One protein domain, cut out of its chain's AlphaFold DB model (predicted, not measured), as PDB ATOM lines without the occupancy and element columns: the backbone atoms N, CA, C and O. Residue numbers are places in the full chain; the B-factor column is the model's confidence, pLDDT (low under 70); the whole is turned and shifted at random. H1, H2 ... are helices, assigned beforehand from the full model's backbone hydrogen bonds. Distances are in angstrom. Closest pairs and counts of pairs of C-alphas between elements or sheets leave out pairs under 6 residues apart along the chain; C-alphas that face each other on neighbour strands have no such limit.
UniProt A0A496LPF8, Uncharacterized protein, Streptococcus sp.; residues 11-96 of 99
ATOM      1  N   LYS A  11      30.632  26.267  49.674       94.56
ATOM      2  CA  LYS A  11      31.443  26.492  50.876       94.56
ATOM      3  C   LYS A  11      32.895  26.051  50.673       94.56
ATOM      4  O   LYS A  11      33.824  26.776  51.016       94.56
ATOM      5  N   LYS A  12      33.105  24.872  50.083       95.50
ATOM      6  CA  LYS A  12      34.455  24.363  49.814       95.50
ATOM      7  C   LYS A  12      35.195  25.188  48.764       95.50
ATOM      8  O   LYS A  12      36.402  25.377  48.886       95.50
ATOM      9  N   ASN A  13      34.488  25.731  47.778       95.25
ATOM     10  CA  ASN A  13      35.065  26.640  46.792       95.25
ATOM     11  C   ASN A  13      35.471  27.991  47.394       95.25
ATOM     12  O   ASN A  13      36.507  28.529  47.010       95.25
ATOM     13  N   GLU A  14      34.701  28.524  48.344       95.94
ATOM     14  CA  GLU A  14      35.084  29.724  49.100       95.94
ATOM     15  C   GLU A  14      36.378  29.477  49.888       95.94
ATOM     16  O   GLU A  14      37.331  30.248  49.772       95.94
ATOM     17  N   GLU A  15      36.461  28.358  50.614       95.56
ATOM     18  CA  GLU A  15      37.671  27.954  51.343       95.56
ATOM     19  C   GLU A  15      38.867  27.745  50.392       95.56
ATOM     20  O   GLU A  15      39.974  28.217  50.670       95.56
ATOM     21  N   TYR A  16      38.645  27.120  49.231       95.00
ATOM     22  CA  TYR A  16      39.662  26.963  48.191       95.00
ATOM     23  C   TYR A  16      40.179  28.313  47.675       95.00
ATOM     24  O   TYR A  16      41.387  28.482  47.501       95.00
ATOM     25  N   SER A  17      39.282  29.278  47.445       95.12
ATOM     26  CA  SER A  17      39.650  30.625  46.998       95.12
ATOM     27  C   SER A  17      40.498  31.342  48.042       95.12
ATOM     28  O   SER A  17      41.561  31.851  47.709       95.12
ATOM     29  N   LEU A  18      40.104  31.291  49.318       95.75
ATOM     30  CA  LEU A  18      40.877  31.897  50.408       95.75
ATOM     31  C   LEU A  18      42.291  31.306  50.516       95.75
ATOM     32  O   LEU A  18      43.248  32.012  50.826       95.75
ATOM     33  N   LEU A  19      42.442  30.004  50.262       94.94
ATOM     34  CA  LEU A  19      43.753  29.355  50.236       94.94
ATOM     35  C   LEU A  19      44.582  29.755  49.008       94.94
ATOM     36  O   LEU A  19      45.806  29.811  49.111       94.94
ATOM     37  N   ASN A  20      43.953  30.050  47.865       93.94
ATOM     38  CA  ASN A  20      44.654  30.634  46.717       93.94
ATOM     39  C   ASN A  20      45.201  32.014  47.061       93.94
ATOM     40  O   ASN A  20      46.390  32.242  46.854       93.94
ATOM     41  N   ASP A  21      44.366  32.869  47.651       96.31
ATOM     42  CA  ASP A  21      44.747  34.228  48.031       96.31
ATOM     43  C   ASP A  21      45.927  34.205  49.011       96.31
ATOM     44  O   ASP A  21      46.897  34.933  48.834       96.31
ATOM     45  N   LYS A  22      45.911  33.296  49.997       94.19
ATOM     46  CA  LYS A  22      47.035  33.110  50.933       94.19
ATOM     47  C   LYS A  22      48.333  32.688  50.249       94.19
ATOM     48  O   LYS A  22      49.402  33.115  50.665       94.19
ATOM     49  N   VAL A  23      48.259  31.824  49.234       95.00
ATOM     50  CA  VAL A  23      49.438  31.408  48.455       95.00
ATOM     51  C   VAL A  23      49.951  32.557  47.585       95.00
ATOM     52  O   VAL A  23      51.160  32.700  47.425       95.00
ATOM     53  N   GLU A  24      49.052  33.355  47.008       95.38
ATOM     54  CA  GLU A  24      49.398  34.512  46.176       95.38
ATOM     55  C   GLU A  24      50.021  35.650  46.994       95.38
ATOM     56  O   GLU A  24      50.957  36.298  46.534       95.38
ATOM     57  N   GLN A  25      49.536  35.855  48.219       96.06
ATOM     58  CA  GLN A  25      49.983  36.909  49.130       96.06
ATOM     59  C   GLN A  25      51.221  36.532  49.957       96.06
ATOM     60  O   GLN A  25      51.663  37.338  50.768       96.06
ATOM     61  N   SER A  26      51.782  35.330  49.791       95.81
ATOM     62  CA  SER A  26      52.994  34.923  50.508       95.81
ATOM     63  C   SER A  26      54.174  35.843  50.181       95.81
ATOM     64  O   SER A  26      54.568  35.966  49.020       95.81
ATOM     65  N   GLU A  27      54.779  36.441  51.209       95.19
ATOM     66  CA  GLU A  27      55.896  37.381  51.050       95.19
ATOM     67  C   GLU A  27      57.252  36.670  51.127       95.19
ATOM     68  O   GLU A  27      58.252  37.138  50.576       95.19
ATOM     69  N   THR A  28      57.289  35.501  51.777       96.69
ATOM     70  CA  THR A  28      58.499  34.692  51.939       96.69
ATOM     71  C   THR A  28      58.377  33.308  51.299       96.69
ATOM     72  O   THR A  28      57.290  32.772  51.080       96.69
ATOM     73  N   ILE A  29      59.525  32.686  51.011       94.12
ATOM     74  CA  ILE A  29      59.580  31.314  50.475       94.12
ATOM     75  C   ILE A  29      59.036  30.299  51.492       94.12
ATOM     76  O   ILE A  29      58.435  29.297  51.097       94.12
ATOM     77  N   GLU A  30      59.241  30.548  52.785       94.81
ATOM     78  CA  GLU A  30      58.764  29.682  53.864       94.81
ATOM     79  C   GLU A  30      57.232  29.697  53.934       94.81
ATOM     80  O   GLU A  30      56.613  28.643  53.784       94.81
ATOM     81  N   GLU A  31      56.621  30.886  53.987       94.19
ATOM     82  CA  GLU A  31      55.161  31.058  53.933       94.19
ATOM     83  C   GLU A  31      54.561  30.472  52.656       94.19
ATOM     84  O   GLU A  31      53.535  29.795  52.699       94.19
ATOM     85  N   LEU A  32      55.210  30.684  51.505       94.75
ATOM     86  CA  LEU A  32      54.760  30.114  50.238       94.75
ATOM     87  C   LEU A  32      54.741  28.584  50.293       94.75
ATOM     88  O   LEU A  32      53.828  27.947  49.762       94.75
ATOM     89  N   THR A  33      55.757  27.983  50.911       95.31
ATOM     90  CA  THR A  33      55.871  26.527  51.045       95.31
ATOM     91  C   THR A  33      54.804  25.984  51.988       95.31
ATOM     92  O   THR A  33      54.125  25.014  51.642       95.31
ATOM     93  N   GLU A  34      54.601  26.636  53.132       96.00
ATOM     94  CA  GLU A  34      53.577  26.270  54.110       96.00
ATOM     95  C   GLU A  34      52.163  26.409  53.530       96.00
ATOM     96  O   GLU A  34      51.399  25.441  53.516       96.00
ATOM     97  N   ASN A  35      51.832  27.560  52.939       95.25
ATOM     98  CA  ASN A  35      50.517  27.808  52.346       95.25
ATOM     99  C   ASN A  35      50.218  26.837  51.196       95.25
ATOM    100  O   ASN A  35      49.088  26.360  51.060       95.25
ATOM    101  N   ARG A  36      51.227  26.470  50.392       94.12
ATOM    102  CA  ARG A  36      51.078  25.426  49.364       94.12
ATOM    103  C   ARG A  36      50.810  24.054  49.970       94.12
ATOM    104  O   ARG A  36      49.989  23.321  49.419       94.12
ATOM    105  N   ALA A  37      51.475  23.699  51.069       94.94
ATOM    106  CA  ALA A  37      51.241  22.434  51.761       94.94
ATOM    107  C   ALA A  37      49.820  22.369  52.341       94.94
ATOM    108  O   ALA A  37      49.110  21.394  52.094       94.94
ATOM    109  N   ILE A  38      49.368  23.441  53.003       95.88
ATOM    110  CA  ILE A  38      48.003  23.566  53.538       95.88
ATOM    111  C   ILE A  38      46.975  23.456  52.411       95.88
ATOM    112  O   ILE A  38      46.055  22.642  52.490       95.88
ATOM    113  N   LYS A  39      47.154  24.215  51.321       94.75
ATOM    114  CA  LYS A  39      46.272  24.137  50.150       94.75
ATOM    115  C   LYS A  39      46.238  22.725  49.575       94.75
ATOM    116  O   LYS A  39      45.177  22.246  49.189       94.75
ATOM    117  N   ARG A  40      47.385  22.045  49.502       93.38
ATOM    118  CA  ARG A  40      47.456  20.675  48.990       93.38
ATOM    119  C   ARG A  40      46.655  19.712  49.847       93.38
ATOM    120  O   ARG A  40      45.867  18.959  49.284       93.38
ATOM    121  N   GLN A  41      46.821  19.770  51.164       94.56
ATOM    122  CA  GLN A  41      46.045  18.948  52.087       94.56
ATOM    123  C   GLN A  41      44.547  19.219  51.923       94.56
ATOM    124  O   GLN A  41      43.784  18.291  51.688       94.56
ATOM    125  N   PHE A  42      44.157  20.494  51.884       95.81
ATOM    126  CA  PHE A  42      42.769  20.883  51.662       95.81
ATOM    127  C   PHE A  42      42.187  20.329  50.354       95.81
ATOM    128  O   PHE A  42      41.038  19.903  50.329       95.81
ATOM    129  N   MET A  43      42.954  20.306  49.258       94.00
ATOM    130  CA  MET A  43      42.483  19.721  47.995       94.00
ATOM    131  C   MET A  43      42.187  18.223  48.124       94.00
ATOM    132  O   MET A  43      41.206  17.755  47.550       94.00
ATOM    133  N   HIS A  44      43.019  17.483  48.864       92.81
ATOM    134  CA  HIS A  44      42.784  16.066  49.146       92.81
ATOM    135  C   HIS A  44      41.553  15.869  50.033       92.81
ATOM    136  O   HIS A  44      40.707  15.037  49.711       92.81
ATOM    137  N   ASP A  45      41.420  16.673  51.087       93.81
ATOM    138  CA  ASP A  45      40.283  16.600  52.005       93.81
ATOM    139  C   ASP A  45      38.976  16.951  51.283       93.81
ATOM    140  O   ASP A  45      37.990  16.230  51.391       93.81
ATOM    141  N   TYR A  46      38.977  18.000  50.454       94.81
ATOM    142  CA  TYR A  46      37.814  18.378  49.656       94.81
ATOM    143  C   TYR A  46      37.427  17.269  48.665       94.81
ATOM    144  O   TYR A  46      36.256  16.904  48.582       94.81
ATOM    145  N   ALA A  47      38.391  16.685  47.951       91.81
ATOM    146  CA  ALA A  47      38.130  15.568  47.048       91.81
ATOM    147  C   ALA A  47      37.497  14.365  47.777       91.81
ATOM    148  O   ALA A  47      36.521  13.794  47.289       91.81
ATOM    149  N   GLN A  48      38.025  14.012  48.951       91.50
ATOM    150  CA  GLN A  48      37.516  12.907  49.760       91.50
ATOM    151  C   GLN A  48      36.115  13.202  50.308       91.50
ATOM    152  O   GLN A  48      35.203  12.403  50.118       91.50
ATOM    153  N   GLU A  49      35.909  14.368  50.920       92.81
ATOM    154  CA  GLU A  49      34.606  14.760  51.461       92.81
ATOM    155  C   GLU A  49      33.538  14.869  50.366       92.81
ATOM    156  O   GLU A  49      32.385  14.507  50.597       92.81
ATOM    157  N   LEU A  50      33.902  15.345  49.168       91.94
ATOM    158  CA  LEU A  50      32.994  15.378  48.023       91.94
ATOM    159  C   LEU A  50      32.608  13.963  47.591       91.94
ATOM    160  O   LEU A  50      31.428  13.709  47.361       91.94
ATOM    161  N   ASN A  51      33.578  13.049  47.506       90.06
ATOM    162  CA  ASN A  51      33.310  11.646  47.206       90.06
ATOM    163  C   ASN A  51      32.335  11.046  48.226       90.06
ATOM    164  O   ASN A  51      31.305  10.489  47.853       90.06
ATOM    165  N   ASP A  52      32.628  11.217  49.512       90.38
ATOM    166  CA  ASP A  52      31.828  10.652  50.596       90.38
ATOM    167  C   ASP A  52      30.418  11.254  50.620       90.38
ATOM    168  O   ASP A  52      29.438  10.530  50.785       90.38
ATOM    169  N   PHE A  53      30.284  12.563  50.381       90.31
ATOM    170  CA  PHE A  53      28.981  13.213  50.262       90.31
ATOM    171  C   PHE A  53      28.167  12.625  49.103       90.31
ATOM    172  O   PHE A  53      26.993  12.305  49.274       90.31
ATOM    173  N   ILE A  54      28.784  12.449  47.932       88.44
ATOM    174  CA  ILE A  54      28.111  11.879  46.760       88.44
ATOM    175  C   ILE A  54      27.616  10.464  47.053       88.44
ATOM    176  O   ILE A  54      26.464  10.159  46.764       88.44
ATOM    177  N   TRP A  55      28.458   9.616  47.644       86.75
ATOM    178  CA  TRP A  55      28.101   8.229  47.937       86.75
ATOM    179  C   TRP A  55      27.037   8.102  49.028       86.75
ATOM    180  O   TRP A  55      26.125   7.289  48.892       86.75
ATOM    181  N   ASN A  56      27.102   8.933  50.071       89.00
ATOM    182  CA  ASN A  56      26.118   8.924  51.156       89.00
ATOM    183  C   ASN A  56      24.740   9.437  50.717       89.00
ATOM    184  O   ASN A  56      23.732   9.025  51.286       89.00
ATOM    185  N   HIS A  57      24.696  10.308  49.707       87.12
ATOM    186  CA  HIS A  57      23.468  10.914  49.188       87.12
ATOM    187  C   HIS A  57      23.114  10.426  47.777       87.12
ATOM    188  O   HIS A  57      22.303  11.046  47.094       87.12
ATOM    189  N   LEU A  58      23.702   9.319  47.315       83.56
ATOM    190  CA  LEU A  58      23.638   8.897  45.912       83.56
ATOM    191  C   LEU A  58      22.199   8.714  45.401       83.56
ATOM    192  O   LEU A  58      21.896   9.107  44.279       83.56
ATOM    193  N   SER A  59      21.303   8.180  46.235       81.44
ATOM    194  CA  SER A  59      19.879   8.002  45.910       81.44
ATOM    195  C   SER A  59      19.095   9.314  45.819       81.44
ATOM    196  O   SER A  59      18.048   9.365  45.182       81.44
ATOM    197  N   GLU A  60      19.581  10.379  46.457       81.88
ATOM    198  CA  GLU A  60      18.969  11.715  46.452       81.88
ATOM    199  C   GLU A  60      19.504  12.578  45.298       81.88
ATOM    200  O   GLU A  60      18.904  13.590  44.923       81.88
ATOM    201  N   LEU A  61      20.642  12.185  44.717       83.44
ATOM    202  CA  LEU A  61      21.245  12.858  43.578       83.44
ATOM    203  C   LEU A  61      20.543  12.453  42.288       83.44
ATOM    204  O   LEU A  61      20.429  11.281  41.958       83.44
ATOM    205  N   THR A  62      20.140  13.452  41.513       81.31
ATOM    206  CA  THR A  62      19.569  13.293  40.174       81.31
ATOM    207  C   THR A  62      20.554  13.793  39.113       81.31
ATOM    208  O   THR A  62      21.436  14.616  39.403       81.31
ATOM    209  N   PRO A  63      20.376  13.419  37.834       78.56
ATOM    210  CA  PRO A  63      21.137  14.020  36.740       78.56
ATOM    211  C   PRO A  63      21.064  15.557  36.724       78.56
ATOM    212  O   PRO A  63      22.042  16.225  36.399       78.56
ATOM    213  N   LYS A  64      19.935  16.143  37.149       79.44
ATOM    214  CA  LYS A  64      19.768  17.601  37.243       79.44
ATOM    215  C   LYS A  64      20.656  18.223  38.321       79.44
ATOM    216  O   LYS A  64      21.201  19.300  38.100       79.44
ATOM    217  N   THR A  65      20.825  17.572  39.474       79.12
ATOM    218  CA  THR A  65      21.715  18.070  40.538       79.12
ATOM    219  C   THR A  65      23.195  17.930  40.184       79.12
ATOM    220  O   THR A  65      24.014  18.660  40.733       79.12
ATOM    221  N   CYS A  66      23.542  17.067  39.222       80.50
ATOM    222  CA  CYS A  66      24.920  16.887  38.765       80.50
ATOM    223  C   CYS A  66      25.502  18.123  38.063       80.50
ATOM    224  O   CYS A  66      26.718  18.250  38.011       80.50
ATOM    225  N   VAL A  67      24.678  19.068  37.586       85.56
ATOM    226  CA  VAL A  67      25.165  20.346  37.017       85.56
ATOM    227  C   VAL A  67      26.021  21.140  38.011       85.56
ATOM    228  O   VAL A  67      26.886  21.919  37.637       85.56
ATOM    229  N   VAL A  68      25.814  20.924  39.313       87.62
ATOM    230  CA  VAL A  68      26.581  21.589  40.372       87.62
ATOM    231  C   VAL A  68      28.050  21.143  40.364       87.62
ATOM    232  O   VAL A  68      28.919  21.894  40.803       87.62
ATOM    233  N   PHE A  69      28.356  19.959  39.827       88.62
ATOM    234  CA  PHE A  69      29.729  19.474  39.691       88.62
ATOM    235  C   PHE A  69      30.601  20.354  38.789       88.62
ATOM    236  O   PHE A  69      31.819  20.364  38.974       88.62
ATOM    237  N   ASP A  70      30.000  21.147  37.898       88.19
ATOM    238  CA  ASP A  70      30.713  22.113  37.051       88.19
ATOM    239  C   ASP A  70      31.378  23.233  37.869       88.19
ATOM    240  O   ASP A  70      32.311  23.885  37.401       88.19
ATOM    241  N   LEU A  71      30.927  23.455  39.108       91.00
ATOM    242  CA  LEU A  71      31.533  24.424  40.019       91.00
ATOM    243  C   LEU A  71      32.807  23.892  40.685       91.00
ATOM    244  O   LEU A  71      33.563  24.678  41.249       91.00
ATOM    245  N   VAL A  72      33.048  22.581  40.674       91.19
ATOM    246  CA  VAL A  72      34.198  21.978  41.354       91.19
ATOM    247  C   VAL A  72      35.458  22.192  40.499       91.19
ATOM    248  O   VAL A  72      35.479  21.784  39.335       91.19
ATOM    249  N   PRO A  73      36.537  22.790  41.042       90.81
ATOM    250  CA  PRO A  73      37.755  23.022  40.278       90.81
ATOM    251  C   PRO A  73      38.348  21.717  39.745       90.81
ATOM    252  O   PRO A  73      38.422  20.716  40.459       90.81
ATOM    253  N   TYR A  74      38.873  21.747  38.518       87.56
ATOM    254  CA  TYR A  74      39.509  20.576  37.902       87.56
ATOM    255  C   TYR A  74      40.611  19.963  38.778       87.56
ATOM    256  O   TYR A  74      40.774  18.748  38.817       87.56
ATOM    257  N   THR A  75      41.345  20.786  39.532       86.94
ATOM    258  CA  THR A  75      42.378  20.296  40.454       86.94
ATOM    259  C   THR A  75      41.819  19.376  41.533       86.94
ATOM    260  O   THR A  75      42.528  18.477  41.961       86.94
ATOM    261  N   ILE A  76      40.570  19.580  41.957       90.19
ATOM    262  CA  ILE A  76      39.888  18.717  42.927       90.19
ATOM    263  C   ILE A  76      39.452  17.421  42.241       90.19
ATOM    264  O   ILE A  76      39.776  16.340  42.728       90.19
ATOM    265  N   TRP A  77      38.838  17.514  41.055       88.12
ATOM    266  CA  TRP A  77      38.491  16.339  40.242       88.12
ATOM    267  C   TRP A  77      39.693  15.448  39.930       88.12
ATOM    268  O   TRP A  77      39.577  14.230  39.930       88.12
ATOM    269  N   ASN A  78      40.857  16.046  39.683       86.06
ATOM    270  CA  ASN A  78      42.087  15.318  39.393       86.06
ATOM    271  C   ASN A  78      42.682  14.616  40.629       86.06
ATOM    272  O   ASN A  78      43.505  13.717  40.486       86.06
ATOM    273  N   VAL A  79      42.304  15.049  41.833       85.31
ATOM    274  CA  VAL A  79      42.743  14.454  43.102       85.31
ATOM    275  C   VAL A  79      41.769  13.376  43.588       85.31
ATOM    276  O   VAL A  79      42.184  12.473  44.315       85.31
ATOM    277  N   MET A  80      40.502  13.434  43.175       81.56
ATOM    278  CA  MET A  80      39.523  12.395  43.488       81.56
ATOM    279  C   MET A  80      39.954  11.032  42.940       81.56
ATOM    280  O   MET A  80      40.347  10.891  41.781       81.56
ATOM    281  N   SER A  81      39.852  10.013  43.794       69.94
ATOM    282  CA  SER A  81      40.127   8.617  43.444       69.94
ATOM    283  C   SER A  81      39.102   8.069  42.451       69.94
ATOM    284  O   SER A  81      39.452   7.323  41.533       69.94
ATOM    285  N   GLU A  82      37.837   8.458  42.614       73.31
ATOM    286  CA  GLU A  82      36.747   8.052  41.744       73.31
ATOM    287  C   GLU A  82      36.586   9.034  40.581       73.31
ATOM    288  O   GLU A  82      36.468  10.248  40.757       73.31
ATOM    289  N   LYS A  83      36.575   8.502  39.355       73.81
ATOM    290  CA  LYS A  83      36.402   9.330  38.161       73.81
ATOM    291  C   LYS A  83      34.970   9.849  38.081       73.81
ATOM    292  O   LYS A  83      34.022   9.092  38.271       73.81
ATOM    293  N   TYR A  84      34.828  11.107  37.669       70.50
ATOM    294  CA  TYR A  84      33.542  11.761  37.395       70.50
ATOM    295  C   TYR A  84      32.576  10.892  36.570       70.50
ATOM    296  O   TYR A  84      31.394  10.795  36.888       70.50
ATOM    297  N   THR A  85      33.087  10.205  35.542       70.88
ATOM    298  CA  THR A  85      32.295   9.311  34.681       70.88
ATOM    299  C   THR A  85      31.598   8.216  35.478       70.88
ATOM    300  O   THR A  85      30.416   7.970  35.287       70.88
ATOM    301  N   THR A  86      32.309   7.626  36.436       79.69
ATOM    302  CA  THR A  86      31.798   6.559  37.284       79.69
ATOM    303  C   THR A  86      30.642   7.046  38.158       79.69
ATOM    304  O   THR A  86      29.630   6.364  38.267       79.69
ATOM    305  N   ILE A  87      30.760   8.235  38.753       79.38
ATOM    306  CA  ILE A  87      29.700   8.830  39.581       79.38
ATOM    307  C   ILE A  87      28.434   9.065  38.749       79.38
ATOM    308  O   ILE A  87      27.339   8.680  39.156       79.38
ATOM    309  N   ILE A  88      28.583   9.660  37.565       75.75
ATOM    310  CA  ILE A  88      27.457   9.955  36.677       75.75
ATOM    311  C   ILE A  88      26.769   8.681  36.189       75.75
ATOM    312  O   ILE A  88      25.541   8.655  36.120       75.75
ATOM    313  N   ASP A  89      27.531   7.636  35.869       80.31
ATOM    314  CA  ASP A  89      26.967   6.365  35.419       80.31
ATOM    315  C   ASP A  89      26.130   5.711  36.528       80.31
ATOM    316  O   ASP A  89      24.981   5.359  36.274       80.31
ATOM    317  N   LYS A  90      26.616   5.688  37.781       82.19
ATOM    318  CA  LYS A  90      25.832   5.184  38.926       82.19
ATOM    319  C   LYS A  90      24.555   5.993  39.181       82.19
ATOM    320  O   LYS A  90      23.507   5.416  39.453       82.19
ATOM    321  N   ILE A  91      24.618   7.324  39.081       79.81
ATOM    322  CA  ILE A  91      23.425   8.178  39.228       79.81
ATOM    323  C   ILE A  91      22.432   7.879  38.096       79.81
ATOM    324  O   ILE A  91      21.236   7.776  38.338       79.81
ATOM    325  N   LYS A  92      22.892   7.687  36.857       77.81
ATOM    326  CA  LYS A  92      21.995   7.311  35.755       77.81
ATOM    327  C   LYS A  92      21.370   5.935  35.960       77.81
ATOM    328  O   LYS A  92      20.182   5.813  35.707       77.81
ATOM    329  N   GLU A  93      22.127   4.939  36.416       82.88
ATOM    330  CA  GLU A  93      21.613   3.591  36.700       82.88
ATOM    331  C   GLU A  93      20.484   3.622  37.738       82.88
ATOM    332  O   GLU A  93      19.428   3.042  37.508       82.88
ATOM    333  N   LEU A  94      20.656   4.370  38.834       79.81
ATOM    334  CA  LEU A  94      19.636   4.500  39.885       79.81
ATOM    335  C   LEU A  94      18.353   5.203  39.422       79.81
ATOM    336  O   LEU A  94      17.295   4.985  39.999       79.81
ATOM    337  N   HIS A  95      18.446   6.047  38.391       71.25
ATOM    338  CA  HIS A  95      17.322   6.816  37.844       71.25
ATOM    339  C   HIS A  95      16.840   6.284  36.480       71.25
ATOM    340  O   HIS A  95      15.964   6.881  35.860       71.25
ATOM    341  N   GLN A  96      17.393   5.165  35.997       61.53
ATOM    342  CA  GLN A  96      16.942   4.470  34.783       61.53
ATOM    343  C   GLN A  96      15.736   3.550  35.031       61.53
ATOM    344  O   GLN A  96      15.125   3.105  34.064       61.53
TER     345      GLN A  96
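AT A GLANCE: This is residues 11 to 96 of the 99 residues of an uncharacterized protein of Streptococcus sp. (UniProt A0A496LPF8). One long helix, H2, makes most of the length of a rod; H1 folds back beside its first half as a helical hairpin, and the short helices H3, H4 and H5 follow along its other half in a loose group, of which H4 packs on the middle of H2. H3 and H5 run nearly side by side in opposite ways, without close packing, and H5 lies toward the far end of the rod from the turn between H1 and H2. The printed part has 86 residues with five named helices, H1 to H5 in that order along the chain, and no named strand; the class is all helix. The whole is loose, with a radius of gyration of the C-alphas of 15.5 A, and the C-alphas span 54 by 20 by 18 A.

HOW THE PARTS SIT: H1, residues 11 to 24, touches H2, residues 29 to 56, and the two form a hairpin. Their closest C-alphas, those of Val 23 and Asn 35, are 5.4 A apart, and they run opposite ways at a shallow tilt of 14 degrees. H3, residues 65 to 71, is close to H1 but not clearly touching, with the C-alphas of Asn 13 and Leu 71 closest at 8.0 A; H3 is apart from H2. H4, residues 74 to 77, touches H2 at residues 43 to 47 alone, and the closest C-alphas are those of Ala 47 and Ile 76, 5.5 A apart. H5, residues 84 to 94, is close to H2 but not clearly touching: the C-alphas of Ile 54 and Ile 87 are closest at 8.0 A, and the two run the same way at a shallow tilt of 17 degrees. H5 is also close to H3 but not clearly touching, with the C-alphas of Cys 66 and Ile 88 closest at 7.7 A; they run opposite ways at a shallow tilt of 10 degrees. H1 is apart from H4 and from H5. In H1, H2 and H5 every O i to N i+4 pair is within hydrogen-bond range; in H3 it is 0 of 3, beside 4 of 4 O i to N i+3 pairs, and H4 is too short for an O i to N i+4 pair.

IN THESE COORDINATES: H1 begins at C-alpha 11, at (31.443, 26.492, 50.876), and is 20.2 A from first to last C-alpha. H2 runs 40.3 A from C-alpha 29, at (59.580, 31.314, 50.475), to C-alpha 56. H3 measures 11.7 A and H4 4.9 A. H5 measures 15.9 A and ends at C-alpha 94, at (19.636, 4.500, 39.885).

THE WHOLE: The two C-alphas farthest apart, those of Thr 28 and Gln 96, are 54.2 A apart. The printed part has no cut and no long link. The mean pLDDT of the printed part is 88.1, that of H5 is 78, and residues 81 and 96 are under 70.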